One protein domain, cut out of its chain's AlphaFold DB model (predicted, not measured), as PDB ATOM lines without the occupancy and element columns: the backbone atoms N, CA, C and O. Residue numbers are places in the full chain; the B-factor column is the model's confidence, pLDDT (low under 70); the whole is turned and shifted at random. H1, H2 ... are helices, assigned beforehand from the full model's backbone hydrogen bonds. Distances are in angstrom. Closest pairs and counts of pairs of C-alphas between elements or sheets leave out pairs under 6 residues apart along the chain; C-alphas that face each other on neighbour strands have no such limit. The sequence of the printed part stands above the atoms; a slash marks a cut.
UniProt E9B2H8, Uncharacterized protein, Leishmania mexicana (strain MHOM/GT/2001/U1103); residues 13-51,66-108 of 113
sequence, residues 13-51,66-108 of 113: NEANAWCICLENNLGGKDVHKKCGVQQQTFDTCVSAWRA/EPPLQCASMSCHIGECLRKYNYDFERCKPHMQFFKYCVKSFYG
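Overview. This is residues 13 to 51 and 66 to 108 of the 113 residues of an uncharacterized protein of Leishmania mexicana (strain MHOM/GT/2001/U1103) (UniProt E9B2H8). H1, H3, H4 and H5 form an up-and-down bundle, each running against the one before. The printed part has 82 residues with five named helices, H1 to H5. All helix in class and compact, it spans 42 by 27 by 18 A, radius of gyration of the C-alphas 12.3 A.

Arrangement. H1, residues 13 to 24, touches H3, residues 36 to 51, closest C-alphas 18 and 38, 4.8 A. H4, residues 69 to 84, touches H1, closest C-alphas 15 and 70, 5.8 A. H5, residues 89 to 107, forms a helical hairpin with H4, closest C-alphas 74 and 99, 5.6 A. Every O i to N i+4 pair is within hydrogen-bond range in H1 and H3, 13 of 15 in H5, 5 of 12 in H4, beside 11 of 13 O i to N i+3.

Along the chain. C-alpha 13 (-27.318, -4.572, 5.381) begins H1; C-alpha 107 (-29.244, 7.593, 18.745) ends H5. H2 holds residues 31 to 34.

Size, cuts and confidence. Residues 52 to 65 are cut out; C-alphas 51 and 66 are 24.5 A apart.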
ATOM      1  N   ASN A  13     -26.736  -3.989   6.592       95.69
ATOM      2  CA  ASN A  13     -27.318  -4.572   5.381       95.69
ATOM      3  C   ASN A  13     -28.701  -3.986   5.081       95.69
ATOM      4  O   ASN A  13     -29.006  -3.668   3.933       95.69
ATOM      5  N   GLU A  14     -29.523  -3.815   6.111       96.69
ATOM      6  CA  GLU A  14     -30.868  -3.263   6.019       96.69
ATOM      7  C   GLU A  14     -30.827  -1.776   5.666       96.69
ATOM      8  O   GLU A  14     -31.537  -1.335   4.760       96.69
ATOM      9  N   ALA A  15     -29.937  -1.016   6.312       95.38
ATOM     10  CA  ALA A  15     -29.695   0.383   5.978       95.38
ATOM     11  C   ALA A  15     -29.184   0.539   4.536       95.38
ATOM     12  O   ALA A  15     -29.665   1.404   3.805       95.38
ATOM     13  N   ASN A  16     -28.277  -0.336   4.086       95.88
ATOM     14  CA  ASN A  16     -27.771  -0.329   2.715       95.88
ATOM     15  C   ASN A  16     -28.857  -0.690   1.688       95.88
ATOM     16  O   ASN A  16     -29.001  -0.011   0.674       95.88
ATOM     17  N   ALA A  17     -29.675  -1.713   1.953       97.00
ATOM     18  CA  ALA A  17     -30.796  -2.072   1.084       97.00
ATOM     19  C   ALA A  17     -31.800  -0.917   0.953       97.00
ATOM     20  O   ALA A  17     -32.307  -0.635  -0.137       97.00
ATOM     21  N   TRP A  18     -32.060  -0.215   2.058       96.94
ATOM     22  CA  TRP A  18     -32.891   0.980   2.050       96.94
ATOM     23  C   TRP A  18     -32.256   2.117   1.253       96.94
ATOM     24  O   TRP A  18     -32.915   2.691   0.385       96.94
ATOM     25  N   CYS A  19     -30.965   2.369   1.464       95.50
ATOM     26  CA  CYS A  19     -30.174   3.341   0.719       95.50
ATOM     27  C   CYS A  19     -30.287   3.112  -0.798       95.50
ATOM     28  O   CYS A  19     -30.718   4.011  -1.518       95.50
ATOM     29  N   ILE A  20     -30.036   1.891  -1.275       96.31
ATOM     30  CA  ILE A  20     -30.148   1.528  -2.698       96.31
ATOM     31  C   ILE A  20     -31.560   1.803  -3.244       96.31
ATOM     32  O   ILE A  20     -31.728   2.262  -4.377       96.31
ATOM     33  N   CYS A  21     -32.611   1.544  -2.460       97.12
ATOM     34  CA  CYS A  21     -33.970   1.865  -2.897       97.12
ATOM     35  C   CYS A  21     -34.182   3.377  -3.067       97.12
ATOM     36  O   CYS A  21     -34.791   3.805  -4.057       97.12
ATOM     37  N   LEU A  22     -33.691   4.177  -2.114       95.75
ATOM     38  CA  LEU A  22     -33.789   5.636  -2.151       95.75
ATOM     39  C   LEU A  22     -33.056   6.209  -3.366       95.75
ATOM     40  O   LEU A  22     -33.625   7.043  -4.073       95.75
ATOM     41  N   GLU A  23     -31.853   5.711  -3.652       94.94
ATOM     42  CA  GLU A  23     -31.055   6.088  -4.822       94.94
ATOM     43  C   GLU A  23     -31.829   5.855  -6.129       94.94
ATOM     44  O   GLU A  23     -32.032   6.770  -6.933       94.94
ATOM     45  N   ASN A  24     -32.390   4.653  -6.297       95.88
ATOM     46  CA  ASN A  24     -33.175   4.283  -7.479       95.88
ATOM     47  C   ASN A  24     -34.465   5.107  -7.652       95.88
ATOM     48  O   ASN A  24     -35.053   5.135  -8.735       95.88
ATOM     49  N   ASN A  25     -34.928   5.784  -6.597       95.50
ATOM     50  CA  ASN A  25     -36.160   6.574  -6.586       95.50
ATOM     51  C   ASN A  25     -35.914   8.050  -6.237       95.50
ATOM     52  O   ASN A  25     -36.792   8.729  -5.688       95.50
ATOM     53  N   LEU A  26     -34.733   8.565  -6.582       94.25
ATOM     54  CA  LEU A  26     -34.305   9.923  -6.266       94.25
ATOM     55  C   LEU A  26     -35.301  10.992  -6.752       94.25
ATOM     56  O   LEU A  26     -35.622  11.080  -7.943       94.25
ATOM     57  N   GLY A  27     -35.787  11.827  -5.826       90.81
ATOM     58  CA  GLY A  27     -36.818  12.850  -6.070       90.81
ATOM     59  C   GLY A  27     -38.132  12.329  -6.677       90.81
ATOM     60  O   GLY A  27     -38.829  13.077  -7.368       90.81
ATOM     61  N   GLY A  28     -38.456  11.048  -6.489       92.06
ATOM     62  CA  GLY A  28     -39.741  10.468  -6.878       92.06
ATOM     63  C   GLY A  28     -40.858  10.834  -5.895       92.06
ATOM     64  O   GLY A  28     -40.650  10.809  -4.686       92.06
ATOM     65  N   LYS A  29     -42.064  11.115  -6.409       87.06
ATOM     66  CA  LYS A  29     -43.229  11.514  -5.589       87.06
ATOM     67  C   LYS A  29     -43.692  10.428  -4.606       87.06
ATOM     68  O   LYS A  29     -44.191  10.753  -3.538       87.06
ATOM     69  N   ASP A  30     -43.456   9.157  -4.934       91.81
ATOM     70  CA  ASP A  30     -43.928   8.002  -4.156       91.81
ATOM     71  C   ASP A  30     -42.798   7.243  -3.443       91.81
ATOM     72  O   ASP A  30     -42.924   6.049  -3.172       91.81
ATOM     73  N   VAL A  31     -41.665   7.897  -3.161       93.44
ATOM     74  CA  VAL A  31     -40.487   7.228  -2.577       93.44
ATOM     75  C   VAL A  31     -40.793   6.546  -1.234       93.44
ATOM     76  O   VAL A  31     -40.326   5.433  -1.010       93.44
ATOM     77  N   HIS A  32     -41.668   7.126  -0.404       91.69
ATOM     78  CA  HIS A  32     -42.166   6.490   0.827       91.69
ATOM     79  C   HIS A  32     -42.852   5.152   0.565       91.69
ATOM     80  O   HIS A  32     -42.577   4.169   1.244       91.69
ATOM     81  N   LYS A  33     -43.715   5.091  -0.450       94.44
ATOM     82  CA  LYS A  33     -44.418   3.857  -0.799       94.44
ATOM     83  C   LYS A  33     -43.462   2.831  -1.404       94.44
ATOM     84  O   LYS A  33     -43.542   1.654  -1.078       94.44
ATOM     85  N   LYS A  34     -42.563   3.274  -2.287       96.00
ATOM     86  CA  LYS A  34     -41.647   2.386  -3.014       96.00
ATOM     87  C   LYS A  34     -40.568   1.774  -2.125       96.00
ATOM     88  O   LYS A  34     -40.226   0.618  -2.332       96.00
ATOM     89  N   CYS A  35     -40.071   2.532  -1.148       96.50
ATOM     90  CA  CYS A  35     -39.005   2.098  -0.245       96.50
ATOM     91  C   CYS A  35     -39.492   1.725   1.159       96.50
ATOM     92  O   CYS A  35     -38.674   1.489   2.048       96.50
ATOM     93  N   GLY A  36     -40.811   1.648   1.360       95.62
ATOM     94  CA  GLY A  36     -41.412   1.318   2.653       95.62
ATOM     95  C   GLY A  36     -41.057  -0.085   3.146       95.62
ATOM     96  O   GLY A  36     -40.871  -0.273   4.341       95.62
ATOM     97  N   VAL A  37     -40.879  -1.054   2.240       97.12
ATOM     98  CA  VAL A  37     -40.458  -2.419   2.611       97.12
ATOM     99  C   VAL A  37     -39.050  -2.411   3.204       97.12
ATOM    100  O   VAL A  37     -38.820  -2.997   4.254       97.12
ATOM    101  N   GLN A  38     -38.100  -1.727   2.562       97.62
ATOM    102  CA  GLN A  38     -36.725  -1.653   3.056       97.62
ATOM    103  C   GLN A  38     -36.639  -0.857   4.359       97.62
ATOM    104  O   GLN A  38     -35.905  -1.259   5.258       97.62
ATOM    105  N   GLN A  39     -37.431   0.215   4.484       95.56
ATOM    106  CA  GLN A  39     -37.563   0.948   5.740       95.56
ATOM    107  C   GLN A  39     -38.084   0.036   6.863       95.56
ATOM    108  O   GLN A  39     -37.469  -0.030   7.917       95.56
ATOM    109  N   GLN A  40     -39.142  -0.743   6.625       96.19
ATOM    110  CA  GLN A  40     -39.693  -1.661   7.628       96.19
ATOM    111  C   GLN A  40     -38.697  -2.760   8.037       96.19
ATOM    112  O   GLN A  40     -38.619  -3.141   9.209       96.19
ATOM    113  N   THR A  41     -37.921  -3.281   7.085       97.25
ATOM    114  CA  THR A  41     -36.853  -4.248   7.375       97.25
ATOM    115  C   THR A  41     -35.771  -3.618   8.257       97.25
ATOM    116  O   THR A  41     -35.346  -4.231   9.238       97.25
ATOM    117  N   PHE A  42     -35.374  -2.376   7.963       95.81
ATOM    118  CA  PHE A  42     -34.469  -1.599   8.810       95.81
ATOM    119  C   PHE A  42     -35.044  -1.385  10.215       95.81
ATOM    120  O   PHE A  42     -34.365  -1.683  11.198       95.81
ATOM    121  N   ASP A  43     -36.309  -0.977  10.320       94.69
ATOM    122  CA  ASP A  43     -36.998  -0.773  11.597       94.69
ATOM    123  C   ASP A  43     -37.000  -2.049  12.436       94.69
ATOM    124  O   ASP A  43     -36.666  -2.025  13.620       94.69
ATOM    125  N   THR A  44     -37.292  -3.192  11.812       95.75
ATOM    126  CA  THR A  44     -37.283  -4.503  12.474       95.75
ATOM    127  C   THR A  44     -35.899  -4.834  13.032       95.75
ATOM    128  O   THR A  44     -35.784  -5.272  14.181       95.75
ATOM    129  N   CYS A  45     -34.838  -4.586  12.259       95.50
ATOM    130  CA  CYS A  45     -33.474  -4.805  12.725       95.50
ATOM    131  C   CYS A  45     -33.122  -3.888  13.905       95.50
ATOM    132  O   CYS A  45     -32.654  -4.371  14.941       95.50
ATOM    133  N   VAL A  46     -33.400  -2.584  13.787       93.38
ATOM    134  CA  VAL A  46     -33.134  -1.609  14.856       93.38
ATOM    135  C   VAL A  46     -33.887  -1.997  16.122       93.38
ATOM    136  O   VAL A  46     -33.292  -2.012  17.195       93.38
ATOM    137  N   SER A  47     -35.159  -2.378  16.007       92.75
ATOM    138  CA  SER A  47     -35.991  -2.839  17.126       92.75
ATOM    139  C   SER A  47     -35.359  -4.025  17.851       92.75
ATOM    140  O   SER A  47     -35.209  -4.016  19.074       92.75
ATOM    141  N   ALA A  48     -34.952  -5.046  17.092       92.62
ATOM    142  CA  ALA A  48     -34.350  -6.257  17.633       92.62
ATOM    143  C   ALA A  48     -32.993  -5.980  18.293       92.62
ATOM    144  O   ALA A  48     -32.653  -6.591  19.307       92.62
ATOM    145  N   TRP A  49     -32.212  -5.056  17.736       92.44
ATOM    146  CA  TRP A  49     -30.957  -4.615  18.331       92.44
ATOM    147  C   TRP A  49     -31.194  -3.801  19.612       92.44
ATOM    148  O   TRP A  49     -30.588  -4.093  20.644       92.44
ATOM    149  N   ARG A  50     -32.140  -2.857  19.596       89.69
ATOM    150  CA  ARG A  50     -32.532  -2.038  20.756       89.69
ATOM    151  C   ARG A  50     -33.047  -2.866  21.920       89.69
ATOM    152  O   ARG A  50     -32.693  -2.576  23.058       89.69
ATOM    153  N   ALA A  51     -33.789  -3.935  21.648       90.88
ATOM    154  CA  ALA A  51     -34.221  -4.874  22.678       90.88
ATOM    155  C   ALA A  51     -33.044  -5.535  23.425       90.88
ATOM    156  O   ALA A  51     -33.204  -5.938  24.574       90.88
ATOM    157  N   GLU A  66     -20.589  13.550  12.949       84.31
ATOM    158  CA  GLU A  66     -20.858  12.624  11.852       84.31
ATOM    159  C   GLU A  66     -22.028  11.681  12.167       84.31
ATOM    160  O   GLU A  66     -22.183  11.213  13.306       84.31
ATOM    161  N   PRO A  67     -22.866  11.372  11.162       88.44
ATOM    162  CA  PRO A  67     -23.903  10.366  11.315       88.44
ATOM    163  C   PRO A  67     -23.284   8.967  11.487       88.44
ATOM    164  O   PRO A  67     -22.137   8.745  11.096       88.44
ATOM    165  N   PRO A  68     -24.058   7.992  11.994       91.12
ATOM    166  CA  PRO A  68     -23.698   6.579  11.899       91.12
ATOM    167  C   PRO A  68     -23.303   6.208  10.464       91.12
ATOM    168  O   PRO A  68     -23.965   6.642   9.513       91.12
ATOM    169  N   LEU A  69     -22.273   5.370  10.307       90.56
ATOM    170  CA  LEU A  69     -21.765   4.938   8.998       90.56
ATOM    171  C   LEU A  69     -22.870   4.343   8.111       90.56
ATOM    172  O   LEU A  69     -22.912   4.600   6.910       90.56
ATOM    173  N   GLN A  70     -23.826   3.637   8.716       91.69
ATOM    174  CA  GLN A  70     -24.984   3.034   8.051       91.69
ATOM    175  C   GLN A  70     -25.903   4.060   7.373       91.69
ATOM    176  O   GLN A  70     -26.595   3.735   6.411       91.69
ATOM    177  N   CYS A  71     -25.926   5.294   7.879       92.62
ATOM    178  CA  CYS A  71     -26.767   6.377   7.375       92.62
ATOM    179  C   CYS A  71     -25.989   7.371   6.503       92.62
ATOM    180  O   CYS A  71     -26.607   8.213   5.849       92.62
ATOM    181  N   ALA A  72     -24.653   7.316   6.507       90.31
ATOM    182  CA  ALA A  72     -23.804   8.310   5.856       90.31
ATOM    183  C   ALA A  72     -24.086   8.413   4.348       90.31
ATOM    184  O   ALA A  72     -24.236   9.517   3.824       90.31
ATOM    185  N   SER A  73     -24.267   7.282   3.666       89.06
ATOM    186  CA  SER A  73     -24.590   7.227   2.234       89.06
ATOM    187  C   SER A  73     -25.913   7.920   1.880       89.06
ATOM    188  O   SER A  73     -26.004   8.581   0.847       89.06
ATOM    189  N   MET A  74     -26.916   7.882   2.764       91.88
ATOM    190  CA  MET A  74     -28.192   8.574   2.533       91.88
ATOM    191  C   MET A  74     -28.036  10.099   2.492       91.88
ATOM    192  O   MET A  74     -28.824  10.778   1.832       91.88
ATOM    193  N   SER A  75     -27.015  10.655   3.155       90.88
ATOM    194  CA  SER A  75     -26.732  12.094   3.082       90.88
ATOM    195  C   SER A  75     -26.300  12.526   1.672       90.88
ATOM    196  O   SER A  75     -26.696  13.600   1.211       90.88
ATOM    197  N   CYS A  76     -25.593  11.658   0.936       91.75
ATOM    198  CA  CYS A  76     -25.191  11.907  -0.451       91.75
ATOM    199  C   CYS A  76     -26.409  12.059  -1.372       91.75
ATOM    200  O   CYS A  76     -26.438  12.963  -2.212       91.75
ATOM    201  N   HIS A  77     -27.457  11.257  -1.158       93.06
ATOM    202  CA  HIS A  77     -28.685  11.319  -1.955       93.06
ATOM    203  C   HIS A  77     -29.396  12.666  -1.844       93.06
ATOM    204  O   HIS A  77     -29.995  13.130  -2.812       93.06
ATOM    205  N   ILE A  78     -29.317  13.340  -0.694       94.00
ATOM    206  CA  ILE A  78     -29.894  14.682  -0.535       94.00
ATOM    207  C   ILE A  78     -29.215  15.647  -1.515       94.00
ATOM    208  O   ILE A  78     -29.891  16.325  -2.291       94.00
ATOM    209  N   GLY A  79     -27.879  15.669  -1.522       93.38
ATOM    210  CA  GLY A  79     -27.099  16.529  -2.412       93.38
ATOM    211  C   GLY A  79     -27.276  16.179  -3.890       93.38
ATOM    212  O   GLY A  79     -27.351  17.067  -4.739       93.38
ATOM    213  N   GLU A  80     -27.371  14.895  -4.227       95.50
ATOM    214  CA  GLU A  80     -27.663  14.447  -5.592       95.50
ATOM    215  C   GLU A  80     -29.067  14.833  -6.048       95.50
ATOM    216  O   GLU A  80     -29.233  15.335  -7.161       95.50
ATOM    217  N   CYS A  81     -30.068  14.659  -5.187       96.00
ATOM    218  CA  CYS A  81     -31.441  15.037  -5.484       96.00
ATOM    219  C   CYS A  81     -31.532  16.541  -5.764       96.00
ATOM    220  O   CYS A  81     -32.063  16.940  -6.801       96.00
ATOM    221  N   LEU A  82     -30.956  17.371  -4.886       96.50
ATOM    222  CA  LEU A  82     -30.976  18.826  -5.043       96.50
ATOM    223  C   LEU A  82     -30.281  19.253  -6.339       96.50
ATOM    224  O   LEU A  82     -30.850  20.025  -7.107       96.50
ATOM    225  N   ARG A  83     -29.101  18.700  -6.646       96.69
ATOM    226  CA  ARG A  83     -28.405  18.994  -7.910       96.69
ATOM    227  C   ARG A  83     -29.217  18.572  -9.137       96.69
ATOM    228  O   ARG A  83     -29.256  19.306 -10.117       96.69
ATOM    229  N   LYS A  84     -29.882  17.413  -9.086       96.44
ATOM    230  CA  LYS A  84     -30.673  16.870 -10.203       96.44
ATOM    231  C   LYS A  84     -31.973  17.636 -10.455       96.44
ATOM    232  O   LYS A  84     -32.439  17.681 -11.591       96.44
ATOM    233  N   TYR A  85     -32.565  18.219  -9.416       95.56
ATOM    234  CA  TYR A  85     -33.873  18.872  -9.483       95.56
ATOM    235  C   TYR A  85     -33.811  20.368  -9.161       95.56
ATOM    236  O   TYR A  85     -34.735  20.901  -8.560       95.56
ATOM    237  N   ASN A  86     -32.743  21.057  -9.582       95.94
ATOM    238  CA  ASN A  86     -32.603  22.518  -9.482       95.94
ATOM    239  C   ASN A  86     -32.828  23.077  -8.066       95.94
ATOM    240  O   ASN A  86     -33.473  24.106  -7.893       95.94
ATOM    241  N   TYR A  87     -32.290  22.392  -7.056       94.50
ATOM    242  CA  TYR A  87     -32.420  22.740  -5.639       94.50
ATOM    243  C   TYR A  87     -33.878  22.817  -5.151       94.50
ATOM    244  O   TYR A  87     -34.195  23.571  -4.235       94.50
ATOM    245  N   ASP A  88     -34.771  22.011  -5.731       96.19
ATOM    246  CA  ASP A  88     -36.140  21.835  -5.243       96.19
ATOM    247  C   ASP A  88     -36.146  21.054  -3.917       96.19
ATOM    248  O   ASP A  88     -36.142  19.817  -3.869       96.19
ATOM    249  N   PHE A  89     -36.135  21.802  -2.814       94.06
ATOM    250  CA  PHE A  89     -36.140  21.245  -1.465       94.06
ATOM    251  C   PHE A  89     -37.419  20.478  -1.139       94.06
ATOM    252  O   PHE A  89     -37.334  19.480  -0.430       94.06
ATOM    253  N   GLU A  90     -38.583  20.875  -1.659       94.88
ATOM    254  CA  GLU A  90     -39.829  20.143  -1.394       94.88
ATOM    255  C   GLU A  90     -39.810  18.777  -2.077       94.88
ATOM    256  O   GLU A  90     -40.194  17.773  -1.475       94.88
ATOM    257  N   ARG A  91     -39.261  18.695  -3.293       94.81
ATOM    258  CA  ARG A  91     -39.077  17.418  -3.988       94.81
ATOM    259  C   ARG A  91     -38.060  16.501  -3.309       94.81
ATOM    260  O   ARG A  91     -38.228  15.281  -3.333       94.81
ATOM    261  N   CYS A  92     -37.014  17.066  -2.712       95.44
ATOM    262  CA  CYS A  92     -35.950  16.305  -2.048       95.44
ATOM    263  C   CYS A  92     -36.177  16.088  -0.544       95.44
ATOM    264  O   CYS A  92     -35.447  15.319   0.086       95.44
ATOM    265  N   LYS A  93     -37.227  16.690   0.020       94.75
ATOM    266  CA  LYS A  93     -37.632  16.582   1.425       94.75
ATOM    267  C   LYS A  93     -37.737  15.146   1.944       94.75
ATOM    268  O   LYS A  93     -37.239  14.920   3.049       94.75
ATOM    269  N   PRO A  94     -38.277  14.162   1.195       94.06
ATOM    270  CA  PRO A  94     -38.308  12.783   1.678       94.06
ATOM    271  C   PRO A  94     -36.912  12.228   1.992       94.06
ATOM    272  O   PRO A  94     -36.716  11.619   3.036       94.06
ATOM    273  N   HIS A  95     -35.907  12.507   1.152       94.00
ATOM    274  CA  HIS A  95     -34.527  12.047   1.371       94.00
ATOM    275  C   HIS A  95     -33.921  12.645   2.644       94.00
ATOM    276  O   HIS A  95     -33.273  11.938   3.413       94.00
ATOM    277  N   MET A  96     -34.207  13.920   2.927       93.44
ATOM    278  CA  MET A  96     -33.805  14.564   4.185       93.44
ATOM    279  C   MET A  96     -34.487  13.923   5.400       93.44
ATOM    280  O   MET A  96     -33.853  13.721   6.438       93.44
ATOM    281  N   GLN A  97     -35.777  13.597   5.281       94.19
ATOM    282  CA  GLN A  97     -36.543  12.945   6.344       94.19
ATOM    283  C   GLN A  97     -36.030  11.530   6.626       94.19
ATOM    284  O   GLN A  97     -35.856  11.183   7.792       94.19
ATOM    285  N   PHE A  98     -35.725  10.747   5.591       94.44
ATOM    286  CA  PHE A  98     -35.178   9.398   5.741       94.44
ATOM    287  C   PHE A  98     -33.787   9.385   6.359       94.44
ATOM    288  O   PHE A  98     -33.551   8.625   7.295       94.44
ATOM    289  N   PHE A  99     -32.896  10.275   5.918       94.69
ATOM    290  CA  PHE A  99     -31.586  10.425   6.545       94.69
ATOM    291  C   PHE A  99     -31.721  10.754   8.038       94.69
ATOM    292  O   PHE A  99     -31.148  10.071   8.887       94.69
ATOM    293  N   LYS A 100     -32.554  11.747   8.379       93.00
ATOM    294  CA  LYS A 100     -32.822  12.120   9.773       93.00
ATOM    295  C   LYS A 100     -33.380  10.944  10.582       93.00
ATOM    296  O   LYS A 100     -32.978  10.751  11.727       93.00
ATOM    297  N   TYR A 101     -34.300  10.178  10.001       93.25
ATOM    298  CA  TYR A 101     -34.898   9.006  10.635       93.25
ATOM    299  C   TYR A 101     -33.866   7.901  10.900       93.25
ATOM    300  O   TYR A 101     -33.790   7.387  12.017       93.25
ATOM    301  N   CYS A 102     -33.019   7.597   9.911       93.56
ATOM    302  CA  CYS A 102     -31.926   6.636  10.049       93.56
ATOM    303  C   CYS A 102     -31.017   7.014  11.230       93.56
ATOM    304  O   CYS A 102     -30.824   6.219  12.146       93.56
ATOM    305  N   VAL A 103     -30.541   8.264  11.277       92.62
ATOM    306  CA  VAL A 103     -29.656   8.750  12.352       92.62
ATOM    307  C   VAL A 103     -30.326   8.638  13.727       92.62
ATOM    308  O   VAL A 103     -29.740   8.113  14.674       92.62
ATOM    309  N   LYS A 104     -31.580   9.089  13.845       90.62
ATOM    310  CA  LYS A 104     -32.325   9.062  15.114       90.62
ATOM    311  C   LYS A 104     -32.534   7.647  15.659       90.62
ATOM    312  O   LYS A 104     -32.431   7.439  16.871       90.62
ATOM    313  N   SER A 105     -32.743   6.674  14.775       90.62
ATOM    314  CA  SER A 105     -32.894   5.254  15.126       90.62
ATOM    315  C   SER A 105     -31.658   4.711  15.867       90.62
ATOM    316  O   SER A 105     -31.756   3.992  16.871       90.62
ATOM    317  N   PHE A 106     -30.471   5.155  15.460       89.50
ATOM    318  CA  PHE A 106     -29.193   4.794  16.076       89.50
ATOM    319  C   PHE A 106     -28.819   5.619  17.317       89.50
ATOM    320  O   PHE A 106     -28.012   5.166  18.133       89.50
ATOM    321  N   TYR A 107     -29.452   6.773  17.539       87.25
ATOM    322  CA  TYR A 107     -29.244   7.593  18.745       87.25
ATOM    323  C   TYR A 107     -30.195   7.249  19.896       87.25
ATOM    324  O   TYR A 107     -29.974   7.701  21.019       87.25
ATOM    325  N   GLY A 108     -31.241   6.460  19.632       74.75
ATOM    326  CA  GLY A 108     -32.179   5.980  20.652       74.75
ATOM    327  C   GLY A 108     -33.120   7.064  21.179       74.75
ATOM    328  O   GLY A 108     -33.880   6.808  22.107       74.75
TER     329      GLY A 108